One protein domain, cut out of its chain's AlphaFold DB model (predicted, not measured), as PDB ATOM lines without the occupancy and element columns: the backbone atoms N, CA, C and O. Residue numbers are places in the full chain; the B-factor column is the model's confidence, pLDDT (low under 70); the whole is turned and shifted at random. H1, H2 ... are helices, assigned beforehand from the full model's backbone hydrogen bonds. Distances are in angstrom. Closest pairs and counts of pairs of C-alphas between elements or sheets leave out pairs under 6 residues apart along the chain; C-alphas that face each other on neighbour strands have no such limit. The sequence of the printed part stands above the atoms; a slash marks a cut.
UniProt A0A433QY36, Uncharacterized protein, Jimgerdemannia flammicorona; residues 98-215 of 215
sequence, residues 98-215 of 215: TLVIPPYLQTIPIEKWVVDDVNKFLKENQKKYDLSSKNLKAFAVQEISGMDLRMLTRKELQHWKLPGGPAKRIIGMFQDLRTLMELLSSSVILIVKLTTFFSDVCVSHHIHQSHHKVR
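This is residues 98 to 215 of the 215 residues of an uncharacterized protein of Jimgerdemannia flammicorona (UniProt A0A433QY36). One very long straight helix, H5, has a small compact head around its first part, made of the four short helices H1 to H4 and the loops between them; the far part of H5 sticks out from this head as a long arm, with residues 186 to 215 standing free. Within the head, H1 and H2 lie side by side as a helical hairpin, and H4 folds back on the beginning of H5. The printed part has 118 residues with five named helices, H1 to H5 in order along the chain, and no named strand; the class is all helix. The whole is extended, with a radius of gyration of the C-alphas of 22.4 A and spans of 83 by 23 by 21 A, and the arm makes the length.

Begin with H5, residues 164 to 212. H4, residues 154 to 159, touches it with a steep tilt of 44 degrees, opposite ways, and the two form a helical hairpin; the closest C-alphas, those of Leu 157 and Ala 167, are 6.0 A apart, and H5 touches H4 with residues 164 to 171 alone. Look next at H3, residues 146 to 151, which is close to H5 but not clearly touching: the closest C-alphas, those of Leu 149 and Phe 174, are 7.8 A apart. H2, residues 133 to 141, is also close to H5 but not clearly touching, with the C-alphas of Asn 135 and Pro 166 closest at 7.3 A. H1, residues 115 to 124, touches H2 at a shallow tilt of 12 degrees, opposite ways, and the two form a helical hairpin, with the C-alphas of Asn 119 and Ala 140 closest at 6.5 A. H1 and H5 are apart. In the backbones of H1, H2 and H4 every O i to N i+4 pair is within hydrogen-bond range; in H3 it is 1 of 2 and in H5 44 of 45.

Find C-alpha 164 at (-6.307, -16.626, -61.824); from there H5 runs 73.0 A to C-alpha 212 at (2.520, 25.045, -2.517). Go back to C-alpha 115 at (-21.811, -3.275, -51.595), where H1 begins, 14.5 A long. H2 measures 12.3 A, H3 9.0 A and H4 8.8 A.

The C-alphas of Lys 161 and Arg 215, the two farthest apart, are 82.8 A from each other. Without residues 186 to 215 the body has 88 residues and spans 34 by 23 by 20 A. The printed part has no cut, and no link between helices is long. Residues 98 to 114 hold no named element. Look for pLDDT under 70 at residue 98 and at residues 181 to 215; the mean of the printed part is 76.4.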
ATOM      1  N   THR A  98       0.470   3.370 -54.214       69.56
ATOM      2  CA  THR A  98      -0.249   3.370 -52.931       69.56
ATOM      3  C   THR A  98      -1.707   2.931 -53.100       69.56
ATOM      4  O   THR A  98      -2.363   3.238 -54.092       69.56
ATOM      5  N   LEU A  99      -2.210   2.123 -52.159       83.12
ATOM      6  CA  LEU A  99      -3.617   1.713 -52.114       83.12
ATOM      7  C   LEU A  99      -4.499   2.946 -51.860       83.12
ATOM      8  O   LEU A  99      -4.240   3.690 -50.919       83.12
ATOM      9  N   VAL A 100      -5.542   3.147 -52.666       87.19
ATOM     10  CA  VAL A 100      -6.429   4.313 -52.552       87.19
ATOM     11  C   VAL A 100      -7.692   3.929 -51.790       87.19
ATOM     12  O   VAL A 100      -8.512   3.157 -52.283       87.19
ATOM     13  N   ILE A 101      -7.883   4.475 -50.588       85.31
ATOM     14  CA  ILE A 101      -9.131   4.316 -49.829       85.31
ATOM     15  C   ILE A 101      -9.961   5.595 -49.990       85.31
ATOM     16  O   ILE A 101      -9.475   6.666 -49.608       85.31
ATOM     17  N   PRO A 102     -11.200   5.518 -50.521       85.31
ATOM     18  CA  PRO A 102     -12.086   6.674 -50.604       85.31
ATOM     19  C   PRO A 102     -12.202   7.390 -49.247       85.31
ATOM     20  O   PRO A 102     -12.399   6.709 -48.243       85.31
ATOM     21  N   PRO A 103     -12.128   8.735 -49.180       80.62
ATOM     22  CA  PRO A 103     -12.024   9.465 -47.909       80.62
ATOM     23  C   PRO A 103     -13.092   9.108 -46.879       80.62
ATOM     24  O   PRO A 103     -12.794   8.883 -45.713       80.62
ATOM     25  N   TYR A 104     -14.334   8.967 -47.333       82.12
ATOM     26  CA  TYR A 104     -15.468   8.634 -46.477       82.12
ATOM     27  C   TYR A 104     -15.435   7.191 -45.932       82.12
ATOM     28  O   TYR A 104     -16.160   6.888 -44.991       82.12
ATOM     29  N   LEU A 105     -14.594   6.312 -46.489       83.38
ATOM     30  CA  LEU A 105     -14.390   4.934 -46.026       83.38
ATOM     31  C   LEU A 105     -13.212   4.785 -45.066       83.38
ATOM     32  O   LEU A 105     -13.122   3.770 -44.382       83.38
ATOM     33  N   GLN A 106     -12.322   5.777 -44.978       78.81
ATOM     34  CA  GLN A 106     -11.110   5.698 -44.149       78.81
ATOM     35  C   GLN A 106     -11.423   5.549 -42.653       78.81
ATOM     36  O   GLN A 106     -10.638   4.974 -41.907       78.81
ATOM     37  N   THR A 107     -12.580   6.047 -42.215       75.50
ATOM     38  CA  THR A 107     -13.033   5.988 -40.819       75.50
ATOM     39  C   THR A 107     -14.023   4.856 -40.553       75.50
ATOM     40  O   THR A 107     -14.440   4.661 -39.412       75.50
ATOM     41  N   ILE A 108     -14.449   4.132 -41.590       79.94
ATOM     42  CA  ILE A 108     -15.469   3.091 -41.482       79.94
ATOM     43  C   ILE A 108     -14.764   1.731 -41.462       79.94
ATOM     44  O   ILE A 108     -14.040   1.419 -42.409       79.94
ATOM     45  N   PRO A 109     -14.974   0.896 -40.425       83.31
ATOM     46  CA  PRO A 109     -14.462  -0.472 -40.410       83.31
ATOM     47  C   PRO A 109     -14.881  -1.226 -41.674       83.31
ATOM     48  O   PRO A 109     -16.036  -1.111 -42.089       83.31
ATOM     49  N   ILE A 110     -13.970  -2.011 -42.258       87.44
ATOM     50  CA  ILE A 110     -14.218  -2.728 -43.520       87.44
ATOM     51  C   ILE A 110     -15.479  -3.582 -43.411       87.44
ATOM     52  O   ILE A 110     -16.280  -3.607 -44.331       87.44
ATOM     53  N   GLU A 111     -15.726  -4.219 -42.267       87.94
ATOM     54  CA  GLU A 111     -16.900  -5.070 -42.035       87.94
ATOM     55  C   GLU A 111     -18.236  -4.329 -42.170       87.94
ATOM     56  O   GLU A 111     -19.276  -4.967 -42.315       87.94
ATOM     57  N   LYS A 112     -18.218  -2.995 -42.101       90.56
ATOM     58  CA  LYS A 112     -19.401  -2.142 -42.241       90.56
ATOM     59  C   LYS A 112     -19.562  -1.558 -43.642       90.56
ATOM     60  O   LYS A 112     -20.527  -0.834 -43.866       90.56
ATOM     61  N   TRP A 113     -18.638  -1.826 -44.562       93.38
ATOM     62  CA  TRP A 113     -18.746  -1.339 -45.934       93.38
ATOM     63  C   TRP A 113     -19.912  -2.028 -46.633       93.38
ATOM     64  O   TRP A 113     -20.002  -3.261 -46.652       93.38
ATOM     65  N   VAL A 114     -20.791  -1.229 -47.231       94.56
ATOM     66  CA  VAL A 114     -21.875  -1.763 -48.058       94.56
ATOM     67  C   VAL A 114     -21.349  -2.142 -49.445       94.56
ATOM     68  O   VAL A 114     -20.215  -1.833 -49.813       94.56
ATOM     69  N   VAL A 115     -22.176  -2.815 -50.242       93.88
ATOM     70  CA  VAL A 115     -21.811  -3.275 -51.595       93.88
ATOM     71  C   VAL A 115     -21.284  -2.129 -52.472       93.88
ATOM     72  O   VAL A 115     -20.283  -2.277 -53.175       93.88
ATOM     73  N   ASP A 116     -21.911  -0.954 -52.392       94.12
ATOM     74  CA  ASP A 116     -21.492   0.225 -53.157       94.12
ATOM     75  C   ASP A 116     -20.117   0.755 -52.735       94.12
ATOM     76  O   ASP A 116     -19.334   1.186 -53.586       94.12
ATOM     77  N   ASP A 117     -19.785   0.664 -51.447       94.12
ATOM     78  CA  ASP A 117     -18.491   1.084 -50.909       94.12
ATOM     79  C   ASP A 117     -17.370   0.201 -51.440       94.12
ATOM     80  O   ASP A 117     -16.355   0.699 -51.936       94.12
ATOM     81  N   VAL A 118     -17.592  -1.115 -51.412       93.31
ATOM     82  CA  VAL A 118     -16.675  -2.105 -51.981       93.31
ATOM     83  C   VAL A 118     -16.483  -1.850 -53.472       93.31
ATOM     84  O   VAL A 118     -15.348  -1.760 -53.945       93.31
ATOM     85  N   ASN A 119     -17.570  -1.670 -54.223       92.56
ATOM     86  CA  ASN A 119     -17.500  -1.399 -55.657       92.56
ATOM     87  C   ASN A 119     -16.731  -0.109 -55.965       92.56
ATOM     88  O   ASN A 119     -15.932  -0.074 -56.907       92.56
ATOM     89  N   LYS A 120     -16.931   0.946 -55.169       93.38
ATOM     90  CA  LYS A 120     -16.207   2.206 -55.337       93.38
ATOM     91  C   LYS A 120     -14.727   2.039 -55.018       93.38
ATOM     92  O   LYS A 120     -13.897   2.441 -55.828       93.38
ATOM     93  N   PHE A 121     -14.386   1.376 -53.916       93.06
ATOM     94  CA  PHE A 121     -13.003   1.058 -53.562       93.06
ATOM     95  C   PHE A 121     -12.288   0.261 -54.666       93.06
ATOM     96  O   PHE A 121     -11.183   0.620 -55.080       93.06
ATOM     97  N   LEU A 122     -12.930  -0.781 -55.204       92.62
ATOM     98  CA  LEU A 122     -12.388  -1.575 -56.311       92.62
ATOM     99  C   LEU A 122     -12.151  -0.734 -57.570       92.62
ATOM    100  O   LEU A 122     -11.171  -0.945 -58.286       92.62
ATOM    101  N   LYS A 123     -13.050   0.215 -57.847       92.75
ATOM    102  CA  LYS A 123     -12.961   1.112 -59.001       92.75
ATOM    103  C   LYS A 123     -11.811   2.111 -58.865       92.75
ATOM    104  O   LYS A 123     -11.064   2.280 -59.825       92.75
ATOM    105  N   GLU A 124     -11.624   2.711 -57.692       91.62
ATOM    106  CA  GLU A 124     -10.497   3.624 -57.424       91.62
ATOM    107  C   GLU A 124      -9.139   2.914 -57.565       91.62
ATOM    108  O   GLU A 124      -8.167   3.485 -58.053       91.62
ATOM    109  N   ASN A 125      -9.080   1.623 -57.228       90.12
ATOM    110  CA  ASN A 125      -7.861   0.815 -57.317       90.12
ATOM    111  C   ASN A 125      -7.732   0.025 -58.629       90.12
ATOM    112  O   ASN A 125      -6.785  -0.751 -58.805       90.12
ATOM    113  N   GLN A 126      -8.649   0.228 -59.581       91.44
ATOM    114  CA  GLN A 126      -8.737  -0.562 -60.808       91.44
ATOM    115  C   GLN A 126      -7.425  -0.547 -61.604       91.44
ATOM    116  O   GLN A 126      -6.967  -1.592 -62.068       91.44
ATOM    117  N   LYS A 127      -6.825   0.639 -61.764       88.06
ATOM    118  CA  LYS A 127      -5.602   0.830 -62.554       88.06
ATOM    119  C   LYS A 127      -4.394   0.161 -61.895       88.06
ATOM    120  O   LYS A 127      -3.638  -0.518 -62.581       88.06
ATOM    121  N   LYS A 128      -4.247   0.311 -60.573       85.25
ATOM    122  CA  LYS A 128      -3.125  -0.243 -59.798       85.25
ATOM    123  C   LYS A 128      -3.087  -1.769 -59.865       85.25
ATOM    124  O   LYS A 128      -2.040  -2.357 -60.109       85.25
ATOM    125  N   TYR A 129      -4.236  -2.413 -59.689       85.81
ATOM    126  CA  TYR A 129      -4.322  -3.876 -59.669       85.81
ATOM    127  C   TYR A 129      -4.672  -4.481 -61.033       85.81
ATOM    128  O   TYR A 129      -5.046  -5.655 -61.093       85.81
ATOM    129  N   ASP A 130      -4.546  -3.715 -62.125       89.06
ATOM    130  CA  ASP A 130      -4.826  -4.159 -63.497       89.06
ATOM    131  C   ASP A 130      -6.158  -4.938 -63.574       89.06
ATOM    132  O   ASP A 130      -6.235  -6.118 -63.946       89.06
ATOM    133  N   LEU A 131      -7.228  -4.318 -63.070       90.12
ATOM    134  CA  LEU A 131      -8.554  -4.920 -63.029       90.12
ATOM    135  C   LEU A 131      -9.347  -4.507 -64.269       90.12
ATOM    136  O   LEU A 131      -9.536  -3.331 -64.570       90.12
ATOM    137  N   SER A 132      -9.863  -5.495 -64.997       91.94
ATOM    138  CA  SER A 132     -10.765  -5.227 -66.112       91.94
ATOM    139  C   SER A 132     -12.158  -4.836 -65.610       91.94
ATOM    140  O   SER A 132     -12.580  -5.232 -64.521       91.94
ATOM    141  N   SER A 133     -12.931  -4.143 -66.447       91.75
ATOM    142  CA  SER A 133     -14.344  -3.855 -66.169       91.75
ATOM    143  C   SER A 133     -15.176  -5.127 -65.958       91.75
ATOM    144  O   SER A 133     -16.128  -5.121 -65.182       91.75
ATOM    145  N   LYS A 134     -14.797  -6.244 -66.596       90.38
ATOM    146  CA  LYS A 134     -15.419  -7.557 -66.382       90.38
ATOM    147  C   LYS A 134     -15.170  -8.083 -64.966       90.38
ATOM    148  O   LYS A 134     -16.082  -8.654 -64.378       90.38
ATOM    149  N   ASN A 135     -13.976  -7.861 -64.414       88.94
ATOM    150  CA  ASN A 135     -13.650  -8.259 -63.042       88.94
ATOM    151  C   ASN A 135     -14.502  -7.468 -62.042       88.94
ATOM    152  O   ASN A 135     -15.091  -8.061 -61.148       88.94
ATOM    153  N   LEU A 136     -14.623  -6.150 -62.240       90.75
ATOM    154  CA  LEU A 136     -15.449  -5.287 -61.389       90.75
ATOM    155  C   LEU A 136     -16.936  -5.667 -61.458       90.75
ATOM    156  O   LEU A 136     -17.602  -5.761 -60.434       90.75
ATOM    157  N   LYS A 137     -17.449  -5.962 -62.661       91.31
ATOM    158  CA  LYS A 137     -18.829  -6.439 -62.838       91.31
ATOM    159  C   LYS A 137     -19.094  -7.754 -62.113       91.31
ATOM    160  O   LYS A 137     -20.193  -7.929 -61.603       91.31
ATOM    161  N   ALA A 138     -18.122  -8.666 -62.064       89.06
ATOM    162  CA  ALA A 138     -18.284  -9.912 -61.319       89.06
ATOM    163  C   ALA A 138     -18.530  -9.634 -59.829       89.06
ATOM    164  O   ALA A 138     -19.446 -10.212 -59.264       89.06
ATOM    165  N   PHE A 139     -17.796  -8.695 -59.225       89.38
ATOM    166  CA  PHE A 139     -18.013  -8.294 -57.831       89.38
ATOM    167  C   PHE A 139     -19.371  -7.627 -57.608       89.38
ATOM    168  O   PHE A 139     -20.061  -7.971 -56.654       89.38
ATOM    169  N   ALA A 140     -19.788  -6.749 -58.521       88.94
ATOM    170  CA  ALA A 140     -21.097  -6.110 -58.438       88.94
ATOM    171  C   ALA A 140     -22.252  -7.127 -58.520       88.94
ATOM    172  O   ALA A 140     -23.215  -7.014 -57.776       88.94
ATOM    173  N   VAL A 141     -22.143  -8.143 -59.385       91.94
ATOM    174  CA  VAL A 141     -23.160  -9.205 -59.530       91.94
ATOM    175  C   VAL A 141     -23.225 -10.122 -58.308       91.94
ATOM    176  O   VAL A 141     -24.277 -10.682 -58.032       91.94
ATOM    177  N   GLN A 142     -22.108 -10.311 -57.606       91.62
ATOM    178  CA  GLN A 142     -22.064 -11.133 -56.395       91.62
ATOM    179  C   GLN A 142     -22.452 -10.355 -55.130       91.62
ATOM    180  O   GLN A 142     -22.425 -10.940 -54.056       91.62
ATOM    181  N   GLU A 143     -22.792  -9.064 -55.251       92.62
ATOM    182  CA  GLU A 143     -23.246  -8.210 -54.144       92.62
ATOM    183  C   GLU A 143     -22.315  -8.257 -52.918       92.62
ATOM    184  O   GLU A 143     -22.752  -8.320 -51.774       92.62
ATOM    185  N   ILE A 144     -21.002  -8.226 -53.165       91.75
ATOM    186  CA  ILE A 144     -19.987  -8.393 -52.117       91.75
ATOM    187  C   ILE A 144     -19.951  -7.177 -51.197       91.75
ATOM    188  O   ILE A 144     -19.538  -6.089 -51.605       91.75
ATOM    189  N   SER A 145     -20.341  -7.388 -49.941       93.12
ATOM    190  CA  SER A 145     -20.171  -6.421 -48.859       93.12
ATOM    191  C   SER A 145     -18.770  -6.509 -48.256       93.12
ATOM    192  O   SER A 145     -17.997  -7.435 -48.519       93.12
ATOM    193  N   GLY A 146     -18.422  -5.555 -47.398       90.62
ATOM    194  CA  GLY A 146     -17.148  -5.584 -46.690       90.62
ATOM    195  C   GLY A 146     -16.987  -6.777 -45.741       90.62
ATOM    196  O   GLY A 146     -15.869  -7.255 -45.529       90.62
ATOM    197  N   MET A 147     -18.093  -7.319 -45.218       89.25
ATOM    198  CA  MET A 147     -18.071  -8.535 -44.402       89.25
ATOM    199  C   MET A 147     -17.690  -9.766 -45.235       89.25
ATOM    200  O   MET A 147     -16.838 -10.554 -44.818       89.25
ATOM    201  N   ASP A 148     -18.248  -9.885 -46.441       89.88
ATOM    202  CA  ASP A 148     -17.920 -10.956 -47.390       89.88
ATOM    203  C   ASP A 148     -16.470 -10.834 -47.863       89.88
ATOM    204  O   ASP A 148     -15.725 -11.811 -47.932       89.88
ATOM    205  N   LEU A 149     -16.036  -9.601 -48.115       86.81
ATOM    206  CA  LEU A 149     -14.692  -9.263 -48.569       86.81
ATOM    207  C   LEU A 149     -13.606  -9.694 -47.575       86.81
ATOM    208  O   LEU A 149     -12.532 -10.129 -47.990       86.81
ATOM    209  N   ARG A 150     -13.894  -9.652 -46.267       82.12
ATOM    210  CA  ARG A 150     -12.992 -10.147 -45.214       82.12
ATOM    211  C   ARG A 150     -12.824 -11.669 -45.239       82.12
ATOM    212  O   ARG A 150     -11.764 -12.167 -44.855       82.12
ATOM    213  N   MET A 151     -13.858 -12.400 -45.644       85.06
ATOM    214  CA  MET A 151     -13.858 -13.869 -45.691       85.06
ATOM    215  C   MET A 151     -13.456 -14.420 -47.060       85.06
ATOM    216  O   MET A 151     -13.170 -15.609 -47.181       85.06
ATOM    217  N   LEU A 152     -13.388 -13.548 -48.063       85.88
ATOM    218  CA  LEU A 152     -13.175 -13.896 -49.451       85.88
ATOM    219  C   LEU A 152     -11.883 -14.685 -49.679       85.88
ATOM    220  O   LEU A 152     -10.765 -14.264 -49.370       85.88
ATOM    221  N   THR A 153     -12.039 -15.826 -50.331       87.19
ATOM    222  CA  THR A 153     -10.964 -16.754 -50.650       87.19
ATOM    223  C   THR A 153     -10.695 -16.808 -52.147       87.19
ATOM    224  O   THR A 153     -11.548 -16.559 -53.000       87.19
ATOM    225  N   ARG A 154      -9.489 -17.261 -52.512       84.25
ATOM    226  CA  ARG A 154      -9.167 -17.538 -53.921       84.25
ATOM    227  C   ARG A 154     -10.112 -18.578 -54.544       84.25
ATOM    228  O   ARG A 154     -10.359 -18.511 -55.745       84.25
ATOM    229  N   LYS A 155     -10.614 -19.537 -53.756       86.25
ATOM    230  CA  LYS A 155     -11.523 -20.586 -54.241       86.25
ATOM    231  C   LYS A 155     -12.874 -20.006 -54.661       86.25
ATOM    232  O   LYS A 155     -13.380 -20.381 -55.713       86.25
ATOM    233  N   GLU A 156     -13.410 -19.056 -53.904       87.12
ATOM    234  CA  GLU A 156     -14.656 -18.361 -54.262       87.12
ATOM    235  C   GLU A 156     -14.485 -17.539 -55.540       87.12
ATOM    236  O   GLU A 156     -15.294 -17.646 -56.457       87.12
ATOM    237  N   LEU A 157     -13.354 -16.840 -55.693       87.75
ATOM    238  CA  LEU A 157     -13.050 -16.120 -56.936       87.75
ATOM    239  C   LEU A 157     -12.966 -17.051 -58.153       87.75
ATOM    240  O   LEU A 157     -13.427 -16.706 -59.243       87.75
ATOM    241  N   GLN A 158     -12.410 -18.252 -57.984       85.88
ATOM    242  CA  GLN A 158     -12.406 -19.267 -59.039       85.88
ATOM    243  C   GLN A 158     -13.819 -19.767 -59.356       85.88
ATOM    244  O   GLN A 158     -14.141 -19.953 -60.531       85.88
ATOM    245  N   HIS A 159     -14.672 -19.939 -58.342       88.38
ATOM    246  CA  HIS A 159     -16.076 -20.309 -58.526       88.38
ATOM    247  C   HIS A 159     -16.841 -19.254 -59.342       88.38
ATOM    248  O   HIS A 159     -17.621 -19.596 -60.228       88.38
ATOM    249  N   TRP A 160     -16.517 -17.972 -59.153       87.62
ATOM    250  CA  TRP A 160     -17.050 -16.857 -59.949       87.62
ATOM    251  C   TRP A 160     -16.426 -16.731 -61.345       87.62
ATOM    252  O   TRP A 160     -16.665 -15.754 -62.058       87.62
ATOM    253  N   LYS A 161     -15.619 -17.716 -61.757       87.38
ATOM    254  CA  LYS A 161     -14.919 -17.757 -63.046       87.38
ATOM    255  C   LYS A 161     -13.989 -16.553 -63.257       87.38
ATOM    256  O   LYS A 161     -13.735 -16.174 -64.406       87.38
ATOM    257  N   LEU A 162     -13.456 -15.955 -62.183       87.12
ATOM    258  CA  LEU A 162     -12.402 -14.952 -62.324       87.12
ATOM    259  C   LEU A 162     -11.100 -15.624 -62.780       87.12
ATOM    260  O   LEU A 162     -10.672 -16.618 -62.183       87.12
ATOM    261  N   PRO A 163     -10.420 -15.074 -63.802       87.31
ATOM    262  CA  PRO A 163      -9.119 -15.584 -64.205       87.31
ATOM    263  C   PRO A 163      -8.116 -15.498 -63.048       87.31
ATOM    264  O   PRO A 163      -8.127 -14.553 -62.254       87.31
ATOM    265  N   GLY A 164      -7.210 -16.475 -62.968       84.94
ATOM    266  CA  GLY A 164      -6.307 -16.626 -61.824       84.94
ATOM    267  C   GLY A 164      -5.397 -15.420 -61.557       84.94
ATOM    268  O   GLY A 164      -5.081 -15.154 -60.402       84.94
ATOM    269  N   GLY A 165      -4.999 -14.675 -62.595       88.06
ATOM    270  CA  GLY A 165      -4.210 -13.443 -62.459       88.06
ATOM    271  C   GLY A 165      -4.962 -12.348 -61.689       88.06
ATOM    272  O   GLY A 165      -4.553 -12.012 -60.577       88.06
ATOM    273  N   PRO A 166      -6.091 -11.844 -62.217       87.31
ATOM    274  CA  PRO A 166      -6.996 -10.949 -61.501       87.31
ATOM    275  C   PRO A 166      -7.359 -11.415 -60.092       87.31
ATOM    276  O   PRO A 166      -7.266 -10.629 -59.155       87.31
ATOM    277  N   ALA A 167      -7.704 -12.695 -59.914       88.00
ATOM    278  CA  ALA A 167      -8.050 -13.225 -58.599       88.00
ATOM    279  C   ALA A 167      -6.896 -13.075 -57.590       88.00
ATOM    280  O   ALA A 167      -7.121 -12.697 -56.445       88.00
ATOM    281  N   LYS A 168      -5.645 -13.319 -58.008       87.00
ATOM    282  CA  LYS A 168      -4.462 -13.097 -57.159       87.00
ATOM    283  C   LYS A 168      -4.287 -11.627 -56.783       87.00
ATOM    284  O   LYS A 168      -4.024 -11.347 -55.620       87.00
ATOM    285  N   ARG A 169      -4.431 -10.712 -57.746       88.44
ATOM    286  CA  ARG A 169      -4.256  -9.269 -57.512       88.44
ATOM    287  C   ARG A 169      -5.308  -8.712 -56.560       88.44
ATOM    288  O   ARG A 169      -4.967  -7.937 -55.681       88.44
ATOM    289  N   ILE A 170      -6.552  -9.166 -56.689       87.88
ATOM    290  CA  ILE A 170      -7.641  -8.768 -55.793       87.88
ATOM    291  C   ILE A 170      -7.400  -9.270 -54.364       87.88
ATOM    292  O   ILE A 170      -7.538  -8.503 -53.419       87.88
ATOM    293  N   ILE A 171      -6.974 -10.525 -54.194       87.06
ATOM    294  CA  ILE A 171      -6.613 -11.039 -52.862       87.06
ATOM    295  C   ILE A 171      -5.448 -10.243 -52.258       87.06
ATOM    296  O   ILE A 171      -5.517  -9.885 -51.087       87.06
ATOM    297  N   GLY A 172      -4.416  -9.925 -53.050       85.06
ATOM    298  CA  GLY A 172      -3.299  -9.088 -52.598       85.06
ATOM    299  C   GLY A 172      -3.759  -7.701 -52.144       85.06
ATOM    300  O   GLY A 172      -3.437  -7.284 -51.042       85.06
ATOM    301  N   MET A 173      -4.618  -7.039 -52.926       86.62
ATOM    302  CA  MET A 173      -5.208  -5.745 -52.562       86.62
ATOM    303  C   MET A 173      -5.912  -5.766 -51.203       86.62
ATOM    304  O   MET A 173      -5.793  -4.825 -50.424       86.62
ATOM    305  N   PHE A 174      -6.657  -6.830 -50.907       85.31
ATOM    306  CA  PHE A 174      -7.365  -6.942 -49.634       85.31
ATOM    307  C   PHE A 174      -6.441  -7.287 -48.465       85.31
ATOM    308  O   PHE A 174      -6.701  -6.865 -47.340       85.31
ATOM    309  N   GLN A 175      -5.344  -7.999 -48.719       81.31
ATOM    310  CA  GLN A 175      -4.287  -8.196 -47.726       81.31
ATOM    311  C   GLN A 175      -3.585  -6.873 -47.394       81.31
ATOM    312  O   GLN A 175      -3.396  -6.574 -46.214       81.31
ATOM    313  N   ASP A 176      -3.283  -6.055 -48.406       80.69
ATOM    314  CA  ASP A 176      -2.720  -4.710 -48.224       80.69
ATOM    315  C   ASP A 176      -3.671  -3.833 -47.395       80.69
ATOM    316  O   ASP A 176      -3.260  -3.203 -46.421       80.69
ATOM    317  N   LEU A 177      -4.965  -3.848 -47.740       83.31
ATOM    318  CA  LEU A 177      -6.009  -3.107 -47.030       83.31
ATOM    319  C   LEU A 177      -6.104  -3.526 -45.556       83.31
ATOM    320  O   LEU A 177      -6.152  -2.675 -44.670       83.31
ATOM    321  N   ARG A 178      -6.114  -4.832 -45.280       77.44
ATOM    322  CA  ARG A 178      -6.186  -5.359 -43.913       77.44
ATOM    323  C   ARG A 178      -4.968  -4.960 -43.089       77.44
ATOM    324  O   ARG A 178      -5.130  -4.494 -41.967       77.44
ATOM    325  N   THR A 179      -3.778  -5.098 -43.667       73.12
ATOM    326  CA  THR A 179      -2.517  -4.720 -43.017       73.12
ATOM    327  C   THR A 179      -2.527  -3.234 -42.664       73.12
ATOM    328  O   THR A 179      -2.207  -2.860 -41.540       73.12
ATOM    329  N   LEU A 180      -2.978  -2.383 -43.590       73.62
ATOM    330  CA  LEU A 180      -3.106  -0.949 -43.350       73.62
ATOM    331  C   LEU A 180      -4.091  -0.644 -42.209       73.62
ATOM    332  O   LEU A 180      -3.774   0.148 -41.328       73.62
ATOM    333  N   MET A 181      -5.257  -1.292 -42.178       69.75
ATOM    334  CA  MET A 181      -6.239  -1.081 -41.108       69.75
ATOM    335  C   MET A 181      -5.753  -1.584 -39.743       69.75
ATOM    336  O   MET A 181      -5.994  -0.925 -38.731       69.75
ATOM    337  N   GLU A 182      -5.043  -2.713 -39.692       67.00
ATOM    338  CA  GLU A 182      -4.433  -3.236 -38.462       67.00
ATOM    339  C   GLU A 182      -3.372  -2.262 -37.917       67.00
ATOM    340  O   GLU A 182      -3.382  -1.942 -36.721       67.00
ATOM    341  N   LEU A 183      -2.537  -1.693 -38.794       62.38
ATOM    342  CA  LEU A 183      -1.567  -0.655 -38.431       62.38
ATOM    343  C   LEU A 183      -2.259   0.605 -37.896       62.38
ATOM    344  O   LEU A 183      -1.929   1.066 -36.803       62.38
ATOM    345  N   LEU A 184      -3.271   1.118 -38.603       60.44
ATOM    346  CA  LEU A 184      -4.013   2.313 -38.188       60.44
ATOM    347  C   LEU A 184      -4.735   2.110 -36.850       60.44
ATOM    348  O   LEU A 184      -4.701   2.992 -35.992       60.44
ATOM    349  N   SER A 185      -5.345   0.940 -36.630       55.50
ATOM    350  CA  SER A 185      -6.010   0.616 -35.361       55.50
ATOM    351  C   SER A 185      -5.030   0.599 -34.182       55.50
ATOM    352  O   SER A 185      -5.330   1.138 -33.115       55.50
ATOM    353  N   SER A 186      -3.824   0.069 -34.399       51.50
ATOM    354  CA  SER A 186      -2.764   0.016 -33.390       51.50
ATOM    355  C   SER A 186      -2.227   1.414 -33.069       51.50
ATOM    356  O   SER A 186      -2.022   1.746 -31.900       51.50
ATOM    357  N   SER A 187      -2.072   2.271 -34.083       50.47
ATOM    358  CA  SER A 187      -1.637   3.661 -33.904       50.47
ATOM    359  C   SER A 187      -2.672   4.520 -33.169       50.47
ATOM    360  O   SER A 187      -2.295   5.332 -32.328       50.47
ATOM    361  N   VAL A 188      -3.973   4.339 -33.421       46.69
ATOM    362  CA  VAL A 188      -5.034   5.088 -32.715       46.69
ATOM    363  C   VAL A 188      -5.094   4.705 -31.235       46.69
ATOM    364  O   VAL A 188      -5.175   5.587 -30.382       46.69
ATOM    365  N   ILE A 189      -4.993   3.409 -30.913       46.53
ATOM    366  CA  ILE A 189      -4.945   2.934 -29.518       46.53
ATOM    367  C   ILE A 189      -3.750   3.546 -28.783       46.53
ATOM    368  O   ILE A 189      -3.873   3.960 -27.631       46.53
ATOM    369  N   LEU A 190      -2.601   3.636 -29.451       49.97
ATOM    370  CA  LEU A 190      -1.409   4.256 -28.891       49.97
ATOM    371  C   LEU A 190      -1.594   5.762 -28.656       49.97
ATOM    372  O   LEU A 190      -1.261   6.246 -27.578       49.97
ATOM    373  N   ILE A 191      -2.155   6.496 -29.622       48.12
ATOM    374  CA  ILE A 191      -2.419   7.936 -29.478       48.12
ATOM    375  C   ILE A 191      -3.363   8.189 -28.299       48.12
ATOM    376  O   ILE A 191      -3.088   9.069 -27.496       48.12
ATOM    377  N   VAL A 192      -4.424   7.391 -28.143       46.09
ATOM    378  CA  VAL A 192      -5.352   7.500 -27.003       46.09
ATOM    379  C   VAL A 192      -4.648   7.218 -25.672       46.09
ATOM    380  O   VAL A 192      -4.876   7.925 -24.691       46.09
ATOM    381  N   LYS A 193      -3.764   6.215 -25.619       49.56
ATOM    382  CA  LYS A 193      -2.968   5.922 -24.416       49.56
ATOM    383  C   LYS A 193      -1.996   7.052 -24.074       49.56
ATOM    384  O   LYS A 193      -1.837   7.382 -22.907       49.56
ATOM    385  N   LEU A 194      -1.382   7.674 -25.078       51.41
ATOM    386  CA  LEU A 194      -0.482   8.807 -24.877       51.41
ATOM    387  C   LEU A 194      -1.241  10.066 -24.440       51.41
ATOM    388  O   LEU A 194      -0.802  10.752 -23.525       51.41
ATOM    389  N   THR A 195      -2.391  10.375 -25.042       46.75
ATOM    390  CA  THR A 195      -3.167  11.568 -24.668       46.75
ATOM    391  C   THR A 195      -3.802  11.445 -23.286       46.75
ATOM    392  O   THR A 195      -3.848  12.438 -22.561       46.75
ATOM    393  N   THR A 196      -4.250  10.249 -22.892       54.53
ATOM    394  CA  THR A 196      -4.714   9.984 -21.517       54.53
ATOM    395  C   THR A 196      -3.571  10.113 -20.517       54.53
ATOM    396  O   THR A 196      -3.696  10.882 -19.570       54.53
ATOM    397  N   PHE A 197      -2.416   9.502 -20.802       59.00
ATOM    398  CA  PHE A 197      -1.208   9.655 -19.988       59.00
ATOM    399  C   PHE A 197      -0.826  11.128 -19.770       59.00
ATOM    400  O   PHE A 197      -0.674  11.565 -18.632       59.00
ATOM    401  N   PHE A 198      -0.736  11.931 -20.836       50.31
ATOM    402  CA  PHE A 198      -0.375  13.347 -20.701       50.31
ATOM    403  C   PHE A 198      -1.457  14.189 -20.016       50.31
ATOM    404  O   PHE A 198      -1.123  15.127 -19.294       50.31
ATOM    405  N   SER A 199      -2.740  13.863 -20.196       52.50
ATOM    406  CA  SER A 199      -3.824  14.550 -19.479       52.50
ATOM    407  C   SER A 199      -3.728  14.304 -17.972       52.50
ATOM    408  O   SER A 199      -3.835  15.250 -17.192       52.50
ATOM    409  N   ASP A 200      -3.438  13.069 -17.567       48.41
ATOM    410  CA  ASP A 200      -3.322  12.687 -16.157       48.41
ATOM    411  C   ASP A 200      -2.068  13.284 -15.492       48.41
ATOM    412  O   ASP A 200      -2.126  13.746 -14.346       48.41
ATOM    413  N   VAL A 201      -0.952  13.369 -16.226       53.59
ATOM    414  CA  VAL A 201       0.278  14.048 -15.775       53.59
ATOM    415  C   VAL A 201       0.047  15.555 -15.607       53.59
ATOM    416  O   VAL A 201       0.393  16.121 -14.568       53.59
ATOM    417  N   CYS A 202      -0.601  16.214 -16.574       47.19
ATOM    418  CA  CYS A 202      -0.904  17.648 -16.503       47.19
ATOM    419  C   CYS A 202      -1.850  17.997 -15.341       47.19
ATOM    420  O   CYS A 202      -1.644  19.004 -14.660       47.19
ATOM    421  N   VAL A 203      -2.866  17.166 -15.077       52.69
ATOM    422  CA  VAL A 203      -3.790  17.358 -13.944       52.69
ATOM    423  C   VAL A 203      -3.059  17.188 -12.609       52.69
ATOM    424  O   VAL A 203      -3.235  18.006 -11.703       52.69
ATOM    425  N   SER A 204      -2.183  16.190 -12.498       49.38
ATOM    426  CA  SER A 204      -1.418  15.926 -11.272       49.38
ATOM    427  C   SER A 204      -0.411  17.041 -10.963       49.38
ATOM    428  O   SER A 204      -0.301  17.483  -9.816       49.38
ATOM    429  N   HIS A 205       0.256  17.584 -11.987       43.91
ATOM    430  CA  HIS A 205       1.193  18.699 -11.825       43.91
ATOM    431  C   HIS A 205       0.480  20.003 -11.412       43.91
ATOM    432  O   HIS A 205       0.992  20.771 -10.593       43.91
ATOM    433  N   HIS A 206      -0.746  20.241 -11.902       42.59
ATOM    434  CA  HIS A 206      -1.515  21.432 -11.530       42.59
ATOM    435  C   HIS A 206      -2.021  21.382 -10.076       42.59
ATOM    436  O   HIS A 206      -2.007  22.404  -9.380       42.59
ATOM    437  N   ILE A 207      -2.394  20.192  -9.591       48.69
ATOM    438  CA  ILE A 207      -2.801  19.969  -8.196       48.69
ATOM    439  C   ILE A 207      -1.614  20.198  -7.252       48.69
ATOM    440  O   ILE A 207      -1.752  20.931  -6.270       48.69
ATOM    441  N   HIS A 208      -0.422  19.687  -7.574       45.09
ATOM    442  CA  HIS A 208       0.744  19.843  -6.700       45.09
ATOM    443  C   HIS A 208       1.221  21.300  -6.555       45.09
ATOM    444  O   HIS A 208       1.563  21.726  -5.449       45.09
ATOM    445  N   GLN A 209       1.157  22.106  -7.622       47.47
ATOM    446  CA  GLN A 209       1.509  23.533  -7.554       47.47
ATOM    447  C   GLN A 209       0.492  24.377  -6.764       47.47
ATOM    448  O   GLN A 209       0.861  25.383  -6.152       47.47
ATOM    449  N   SER A 210      -0.783  23.974  -6.732       48.34
ATOM    450  CA  SER A 210      -1.826  24.697  -5.986       48.34
ATOM    451  C   SER A 210      -1.693  24.553  -4.462       48.34
ATOM    452  O   SER A 210      -1.993  25.494  -3.728       48.34
ATOM    453  N   HIS A 211      -1.140  23.436  -3.982       45.59
ATOM    454  CA  HIS A 211      -0.874  23.216  -2.556       45.59
ATOM    455  C   HIS A 211       0.371  23.951  -2.039       45.59
ATOM    456  O   HIS A 211       0.459  24.226  -0.844       45.59
ATOM    457  N   HIS A 212       1.302  24.334  -2.917       46.75
ATOM    458  CA  HIS A 212       2.520  25.045  -2.517       46.75
ATOM    459  C   HIS A 212       2.352  26.571  -2.402       46.75
ATOM    460  O   HIS A 212       3.228  27.239  -1.855       46.75
ATOM    461  N   LYS A 213       1.225  27.125  -2.878       43.75
ATOM    462  CA  LYS A 213       0.886  28.562  -2.804       43.75
ATOM    463  C   LYS A 213       0.006  28.951  -1.611       43.75
ATOM    464  O   LYS A 213      -0.320  30.125  -1.461       43.75
ATOM    465  N   VAL A 214      -0.373  27.992  -0.766       48.00
ATOM    466  CA  VAL A 214      -1.099  28.236   0.488       48.00
ATOM    467  C   VAL A 214      -0.122  28.089   1.655       48.00
ATOM    468  O   VAL A 214      -0.163  27.109   2.397       48.00
ATOM    469  N   ARG A 215       0.804  29.038   1.788       42.81
ATOM    470  CA  ARG A 215       1.560  29.281   3.021       42.81
ATOM    471  C   ARG A 215       2.085  30.704   3.053       42.81
ATOM    472  O   ARG A 215       2.561  31.165   1.995       42.81
TER     473      ARG A 215